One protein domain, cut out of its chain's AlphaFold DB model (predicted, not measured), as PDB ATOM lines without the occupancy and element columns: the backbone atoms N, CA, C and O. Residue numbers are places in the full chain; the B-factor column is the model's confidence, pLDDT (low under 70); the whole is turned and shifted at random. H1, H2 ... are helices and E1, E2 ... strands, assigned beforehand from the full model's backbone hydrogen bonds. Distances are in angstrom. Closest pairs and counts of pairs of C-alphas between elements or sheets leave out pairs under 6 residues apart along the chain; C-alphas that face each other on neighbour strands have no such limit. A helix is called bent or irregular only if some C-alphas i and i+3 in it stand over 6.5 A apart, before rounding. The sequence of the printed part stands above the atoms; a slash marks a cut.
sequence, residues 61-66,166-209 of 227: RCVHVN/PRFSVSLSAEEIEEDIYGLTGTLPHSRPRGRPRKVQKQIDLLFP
ATOM      1  N   ARG A  61    -146.937 -56.963  59.555       82.38
ATOM      2  CA  ARG A  61    -146.341 -55.815  60.248       82.38
ATOM      3  C   ARG A  61    -144.913 -56.165  60.679       82.38
ATOM      4  O   ARG A  61    -144.685 -56.693  61.766       82.38
ATOM      5  N   CYS A  62    -143.951 -55.921  59.796       82.38
ATOM      6  CA  CYS A  62    -142.529 -56.080  60.082       82.38
ATOM      7  C   CYS A  62    -142.016 -54.894  60.905       82.38
ATOM      8  O   CYS A  62    -142.027 -53.756  60.444       82.38
ATOM      9  N   VAL A  63    -141.522 -55.175  62.109       84.69
ATOM     10  CA  VAL A  63    -140.945 -54.194  63.034       84.69
ATOM     11  C   VAL A  63    -139.443 -54.439  63.153       84.69
ATOM     12  O   VAL A  63    -138.989 -55.585  63.225       84.69
ATOM     13  N   HIS A  64    -138.655 -53.364  63.161       86.44
ATOM     14  CA  HIS A  64    -137.215 -53.445  63.386       86.44
ATOM     15  C   HIS A  64    -136.929 -53.708  64.870       86.44
ATOM     16  O   HIS A  64    -137.519 -53.063  65.737       86.44
ATOM     17  N   VAL A  65    -136.051 -54.666  65.184       84.94
ATOM     18  CA  VAL A  65    -135.803 -55.097  66.571       84.94
ATOM     19  C   VAL A  65    -134.333 -55.094  66.958       84.94
ATOM     20  O   VAL A  65    -133.446 -55.543  66.233       84.94
ATOM     21  N   ASN A  66    -134.098 -54.651  68.187       82.12
ATOM     22  CA  ASN A  66    -132.792 -54.604  68.822       82.12
ATOM     23  C   ASN A  66    -132.176 -56.005  69.004       82.12
ATOM     24  O   ASN A  66    -132.853 -57.038  68.936       82.12
ATOM     25  N   PRO A 166    -129.228 -56.395  60.342       76.75
ATOM     26  CA  PRO A 166    -130.430 -55.803  60.925       76.75
ATOM     27  C   PRO A 166    -131.490 -56.886  61.146       76.75
ATOM     28  O   PRO A 166    -131.713 -57.739  60.285       76.75
ATOM     29  N   ARG A 167    -132.132 -56.873  62.318       81.75
ATOM     30  CA  ARG A 167    -133.134 -57.876  62.692       81.75
ATOM     31  C   ARG A 167    -134.531 -57.297  62.519       81.75
ATOM     32  O   ARG A 167    -134.809 -56.183  62.960       81.75
ATOM     33  N   PHE A 168    -135.408 -58.087  61.920       82.06
ATOM     34  CA  PHE A 168    -136.827 -57.786  61.787       82.06
ATOM     35  C   PHE A 168    -137.630 -58.875  62.493       82.06
ATOM     36  O   PHE A 168    -137.250 -60.049  62.472       82.06
ATOM     37  N   SER A 169    -138.737 -58.489  63.114       81.75
ATOM     38  CA  SER A 169    -139.733 -59.403  63.671       81.75
ATOM     39  C   SER A 169    -141.107 -59.037  63.142       81.75
ATOM     40  O   SER A 169    -141.435 -57.854  63.062       81.75
ATOM     41  N   VAL A 170    -141.936 -60.034  62.853       84.69
ATOM     42  CA  VAL A 170    -143.359 -59.796  62.604       84.69
ATOM     43  C   VAL A 170    -144.046 -59.543  63.946       84.69
ATOM     44  O   VAL A 170    -143.968 -60.388  64.839       84.69
ATOM     45  N   SER A 171    -144.712 -58.400  64.096       81.94
ATOM     46  CA  SER A 171    -145.563 -58.110  65.252       81.94
ATOM     47  C   SER A 171    -146.991 -58.589  64.976       81.94
ATOM     48  O   SER A 171    -147.805 -57.833  64.443       81.94
ATOM     49  N   LEU A 172    -147.270 -59.849  65.316       83.88
ATOM     50  CA  LEU A 172    -148.635 -60.371  65.435       83.88
ATOM     51  C   LEU A 172    -149.127 -60.184  66.875       83.88
ATOM     52  O   LEU A 172    -148.344 -60.370  67.813       83.88
ATOM     53  N   SER A 173    -150.407 -59.862  67.065       85.19
ATOM     54  CA  SER A 173    -151.039 -59.961  68.386       85.19
ATOM     55  C   SER A 173    -151.290 -61.430  68.770       85.19
ATOM     56  O   SER A 173    -151.245 -62.331  67.929       85.19
ATOM     57  N   ALA A 174    -151.553 -61.694  70.054       85.94
ATOM     58  CA  ALA A 174    -151.984 -63.026  70.484       85.94
ATOM     59  C   ALA A 174    -153.328 -63.411  69.837       85.94
ATOM     60  O   ALA A 174    -153.498 -64.548  69.415       85.94
ATOM     61  N   GLU A 175    -154.229 -62.438  69.688       88.44
ATOM     62  CA  GLU A 175    -155.540 -62.595  69.050       88.44
ATOM     63  C   GLU A 175    -155.396 -62.941  67.561       88.44
ATOM     64  O   GLU A 175    -156.027 -63.884  67.107       88.44
ATOM     65  N   GLU A 176    -154.510 -62.269  66.811       88.31
ATOM     66  CA  GLU A 176    -154.228 -62.586  65.397       88.31
ATOM     67  C   GLU A 176    -153.670 -64.019  65.236       88.31
ATOM     68  O   GLU A 176    -154.031 -64.727  64.296       88.31
ATOM     69  N   ILE A 177    -152.827 -64.475  66.171       88.00
ATOM     70  CA  ILE A 177    -152.302 -65.853  66.191       88.00
ATOM     71  C   ILE A 177    -153.409 -66.866  66.525       88.00
ATOM     72  O   ILE A 177    -153.434 -67.961  65.959       88.00
ATOM     73  N   GLU A 178    -154.319 -66.528  67.439       89.00
ATOM     74  CA  GLU A 178    -155.447 -67.382  67.818       89.00
ATOM     75  C   GLU A 178    -156.522 -67.436  66.713       89.00
ATOM     76  O   GLU A 178    -157.002 -68.532  66.419       89.00
ATOM     77  N   GLU A 179    -156.807 -66.320  66.022       89.06
ATOM     78  CA  GLU A 179    -157.637 -66.237  64.806       89.06
ATOM     79  C   GLU A 179    -157.122 -67.179  63.708       89.06
ATOM     80  O   GLU A 179    -157.867 -68.037  63.227       89.06
ATOM     81  N   ASP A 180    -155.855 -67.035  63.302       87.31
ATOM     82  CA  ASP A 180    -155.307 -67.791  62.173       87.31
ATOM     83  C   ASP A 180    -155.174 -69.294  62.511       87.31
ATOM     84  O   ASP A 180    -155.455 -70.143  61.662       87.31
ATOM     85  N   ILE A 181    -154.830 -69.667  63.756       86.81
ATOM     86  CA  ILE A 181    -154.791 -71.084  64.176       86.81
ATOM     87  C   ILE A 181    -156.198 -71.690  64.259       86.81
ATOM     88  O   ILE A 181    -156.388 -72.833  63.826       86.81
ATOM     89  N   TYR A 182    -157.184 -70.940  64.764       88.19
ATOM     90  CA  TYR A 182    -158.584 -71.366  64.770       88.19
ATOM     91  C   TYR A 182    -159.119 -71.533  63.343       88.19
ATOM     92  O   TYR A 182    -159.751 -72.545  63.049       88.19
ATOM     93  N   GLY A 183    -158.795 -70.614  62.429       87.44
ATOM     94  CA  GLY A 183    -159.127 -70.740  61.008       87.44
ATOM     95  C   GLY A 183    -158.528 -71.995  60.364       87.44
ATOM     96  O   GLY A 183    -159.215 -72.680  59.612       87.44
ATOM     97  N   LEU A 184    -157.271 -72.328  60.683       84.19
ATOM     98  CA  LEU A 184    -156.572 -73.499  60.132       84.19
ATOM     99  C   LEU A 184    -157.037 -74.843  60.715       84.19
ATOM    100  O   LEU A 184    -157.017 -75.846  60.005       84.19
ATOM    101  N   THR A 185    -157.421 -74.872  61.994       82.44
ATOM    102  CA  THR A 185    -157.592 -76.122  62.768       82.44
ATOM    103  C   THR A 185    -159.031 -76.348  63.253       82.44
ATOM    104  O   THR A 185    -159.366 -77.431  63.720       82.44
ATOM    105  N   GLY A 186    -159.893 -75.328  63.196       83.88
ATOM    106  CA  GLY A 186    -161.229 -75.331  63.810       83.88
ATOM    107  C   GLY A 186    -161.221 -75.258  65.343       83.88
ATOM    108  O   GLY A 186    -162.261 -75.427  65.976       83.88
ATOM    109  N   THR A 187    -160.058 -75.031  65.963       81.00
ATOM    110  CA  THR A 187    -159.859 -75.062  67.421       81.00
ATOM    111  C   THR A 187    -158.819 -74.039  67.861       81.00
ATOM    112  O   THR A 187    -157.812 -73.870  67.173       81.00
ATOM    113  N   LEU A 188    -159.001 -73.426  69.037       82.19
ATOM    114  CA  LEU A 188    -157.963 -72.591  69.656       82.19
ATOM    115  C   LEU A 188    -156.638 -73.369  69.815       82.19
ATOM    116  O   LEU A 188    -156.668 -74.578  70.072       82.19
ATOM    117  N   PRO A 189    -155.471 -72.699  69.736       76.25
ATOM    118  CA  PRO A 189    -154.185 -73.336  69.998       76.25
ATOM    119  C   PRO A 189    -154.150 -73.957  71.398       76.25
ATOM    120  O   PRO A 189    -154.229 -73.254  72.409       76.25
ATOM    121  N   HIS A 190    -153.969 -75.280  71.472       71.44
ATOM    122  CA  HIS A 190    -153.868 -75.987  72.746       71.44
ATOM    123  C   HIS A 190    -152.705 -75.419  73.577       71.44
ATOM    124  O   HIS A 190    -151.524 -75.642  73.292       71.44
ATOM    125  N   SER A 191    -153.045 -74.695  74.645       66.81
ATOM    126  CA  SER A 191    -152.076 -74.032  75.517       66.81
ATOM    127  C   SER A 191    -151.061 -75.036  76.086       66.81
ATOM    128  O   SER A 191    -151.398 -76.191  76.348       66.81
ATOM    129  N   ARG A 192    -149.800 -74.626  76.296       66.12
ATOM    130  CA  ARG A 192    -148.775 -75.534  76.858       66.12
ATOM    131  C   ARG A 192    -149.269 -76.132  78.188       66.12
ATOM    132  O   ARG A 192    -149.816 -75.370  78.986       66.12
ATOM    133  N   PRO A 193    -149.049 -77.434  78.466       67.44
ATOM    134  CA  PRO A 193    -149.559 -78.093  79.671       67.44
ATOM    135  C   PRO A 193    -149.066 -77.373  80.933       67.44
ATOM    136  O   PRO A 193    -147.884 -77.418  81.276       67.44
ATOM    137  N   ARG A 194    -149.983 -76.656  81.598       64.62
ATOM    138  CA  ARG A 194    -149.635 -75.582  82.546       64.62
ATOM    139  C   ARG A 194    -149.068 -76.078  83.879       64.62
ATOM    140  O   ARG A 194    -148.330 -75.343  84.522       64.62
ATOM    141  N   GLY A 195    -149.362 -77.320  84.265       75.69
ATOM    142  CA  GLY A 195    -148.979 -77.890  85.563       75.69
ATOM    143  C   GLY A 195    -147.599 -78.558  85.648       75.69
ATOM    144  O   GLY A 195    -147.287 -79.111  86.697       75.69
ATOM    145  N   ARG A 196    -146.772 -78.579  84.585       82.69
ATOM    146  CA  ARG A 196    -145.495 -79.335  84.584       82.69
ATOM    147  C   ARG A 196    -144.254 -78.459  84.342       82.69
ATOM    148  O   ARG A 196    -144.249 -77.649  83.413       82.69
ATOM    149  N   PRO A 197    -143.146 -78.662  85.090       90.25
ATOM    150  CA  PRO A 197    -141.878 -77.982  84.825       90.25
ATOM    151  C   PRO A 197    -141.345 -78.254  83.411       90.25
ATOM    152  O   PRO A 197    -141.352 -79.390  82.933       90.25
ATOM    153  N   ARG A 198    -140.778 -77.225  82.759       86.81
ATOM    154  CA  ARG A 198    -140.293 -77.300  81.361       86.81
ATOM    155  C   ARG A 198    -139.247 -78.398  81.099       86.81
ATOM    156  O   ARG A 198    -139.113 -78.819  79.956       86.81
ATOM    157  N   LYS A 199    -138.490 -78.838  82.115       91.38
ATOM    158  CA  LYS A 199    -137.549 -79.973  81.997       91.38
ATOM    159  C   LYS A 199    -138.300 -81.307  81.888       91.38
ATOM    160  O   LYS A 199    -138.070 -82.047  80.941       91.38
ATOM    161  N   VAL A 200    -139.253 -81.544  82.793       90.12
ATOM    162  CA  VAL A 200    -140.067 -82.770  82.849       90.12
ATOM    163  C   VAL A 200    -140.933 -82.911  81.599       90.12
ATOM    164  O   VAL A 200    -140.934 -83.967  80.977       90.12
ATOM    165  N   GLN A 201    -141.606 -81.839  81.160       87.38
ATOM    166  CA  GLN A 201    -142.426 -81.916  79.945       87.38
ATOM    167  C   GLN A 201    -141.588 -82.248  78.699       87.38
ATOM    168  O   GLN A 201    -142.052 -83.015  77.869       87.38
ATOM    169  N   LYS A 202    -140.338 -81.770  78.594       87.75
ATOM    170  CA  LYS A 202    -139.433 -82.170  77.500       87.75
ATOM    171  C   LYS A 202    -139.082 -83.659  77.522       87.75
ATOM    172  O   LYS A 202    -138.915 -84.236  76.458       87.75
ATOM    173  N   GLN A 203    -138.956 -84.275  78.699       91.62
ATOM    174  CA  GLN A 203    -138.715 -85.717  78.809       91.62
ATOM    175  C   GLN A 203    -139.966 -86.510  78.399       91.62
ATOM    176  O   GLN A 203    -139.855 -87.454  77.628       91.62
ATOM    177  N   ILE A 204    -141.156 -86.070  78.822       87.62
ATOM    178  CA  ILE A 204    -142.439 -86.653  78.391       87.62
ATOM    179  C   ILE A 204    -142.618 -86.518  76.869       87.62
ATOM    180  O   ILE A 204    -142.931 -87.498  76.206       87.62
ATOM    181  N   ASP A 205    -142.353 -85.336  76.302       86.19
ATOM    182  CA  ASP A 205    -142.435 -85.069  74.856       86.19
ATOM    183  C   ASP A 205    -141.458 -85.928  74.019       86.19
ATOM    184  O   ASP A 205    -141.698 -86.128  72.830       86.19
ATOM    185  N   LEU A 206    -140.349 -86.395  74.611       89.81
ATOM    186  CA  LEU A 206    -139.370 -87.288  73.970       89.81
ATOM    187  C   LEU A 206    -139.763 -88.769  74.073       89.81
ATOM    188  O   LEU A 206    -139.464 -89.534  73.162       89.81
ATOM    189  N   LEU A 207    -140.410 -89.169  75.171       93.50
ATOM    190  CA  LEU A 207    -140.870 -90.545  75.399       93.50
ATOM    191  C   LEU A 207    -142.189 -90.854  74.678       93.50
ATOM    192  O   LEU A 207    -142.411 -91.991  74.276       93.50
ATOM    193  N   PHE A 208    -143.053 -89.850  74.507       85.44
ATOM    194  CA  PHE A 208    -144.393 -89.999  73.940       85.44
ATOM    195  C   PHE A 208    -144.593 -89.079  72.721       85.44
ATOM    196  O   PHE A 208    -145.297 -88.062  72.812       85.44
ATOM    197  N   PRO A 209    -143.988 -89.404  71.560       82.38
ATOM    198  CA  PRO A 209    -144.286 -88.712  70.311       82.38
ATOM    199  C   PRO A 209    -145.785 -88.845  70.006       82.38
ATOM    200  O   PRO A 209    -146.313 -89.945  69.898       82.38
TER     201      PRO A 209
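AT A GLANCE: This is residues 61 to 66 and 166 to 209 of the 227 residues of an uncharacterized protein of Triticum aestivum (UniProt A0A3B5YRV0). The printed part is an open arch with an empty middle: a two-strand ribbon, E1 and E2, makes one foot, H1 makes the top, and H2 makes the other foot, reached by a long link with no named element. H1 and H2 point nearly the same way from N to C but are apart, and no core brings the three parts together. The printed part has 50 residues in two pieces, with two named strands and then two named helices, in the order E1, E2, H1, H2; the sheet has the order E1, E2 and is antiparallel. The class is mixed, helices and strands. The whole is extended, with a radius of gyration of the C-alphas of 15.6 A and spans of 38, 32 and 19 A.

IN THESE COORDINATES: E1 is residues 62 to 65, 9.4 A from first to last C-alpha, and begins at C-alpha 62, (-142.529, -56.080, 60.082). E2 is residues 167 to 170, 10.4 A long. H1 is residues 174 to 185, 16.2 A long, with C-alpha 174 at (-151.984, -63.026, 70.484). H2 is residues 198 to 207, 14.5 A long, and ends at C-alpha 207, (-140.870, -90.545, 75.399).

HOW THE PARTS SIT: E1 and E2 are antiparallel neighbours, with an angle of 138 degrees between their N-to-C directions. The C-alphas of Cys 62 and Val 170 face each other at 4.6 A, as do those of His 64 and Phe 168, also at 4.6 A. Across the pair, N 63 and O 169 are 2.8 A apart and N 169 and O 63 are 2.9 A apart, both within hydrogen-bond range. From E2 a tight link of 3 residues leads to H1. H1 is apart from E1. H2 is apart from E1, from E2 and from H1. In H1 and H2 every O i to N i+4 pair is within hydrogen-bond range, and neither helix is bent or irregular.

THE WHOLE: The two C-alphas farthest apart are those of His 64 and Leu 207, at 39.2 A. Residues 67 to 165 are not printed, and C-alphas 66 and 166 are 8.3 A apart across this cut, which lies in the link from E1 to E2. The link from H1 to H2, residues 186 to 197, is long. Residues 194 to 200, of which 198 to 200 belong to H2, stand free, as do residues 202 to 209, of which 202 to 207 belong to H2. The mean pLDDT of the printed part is 83.5, and residues 191 to 194 are under 70.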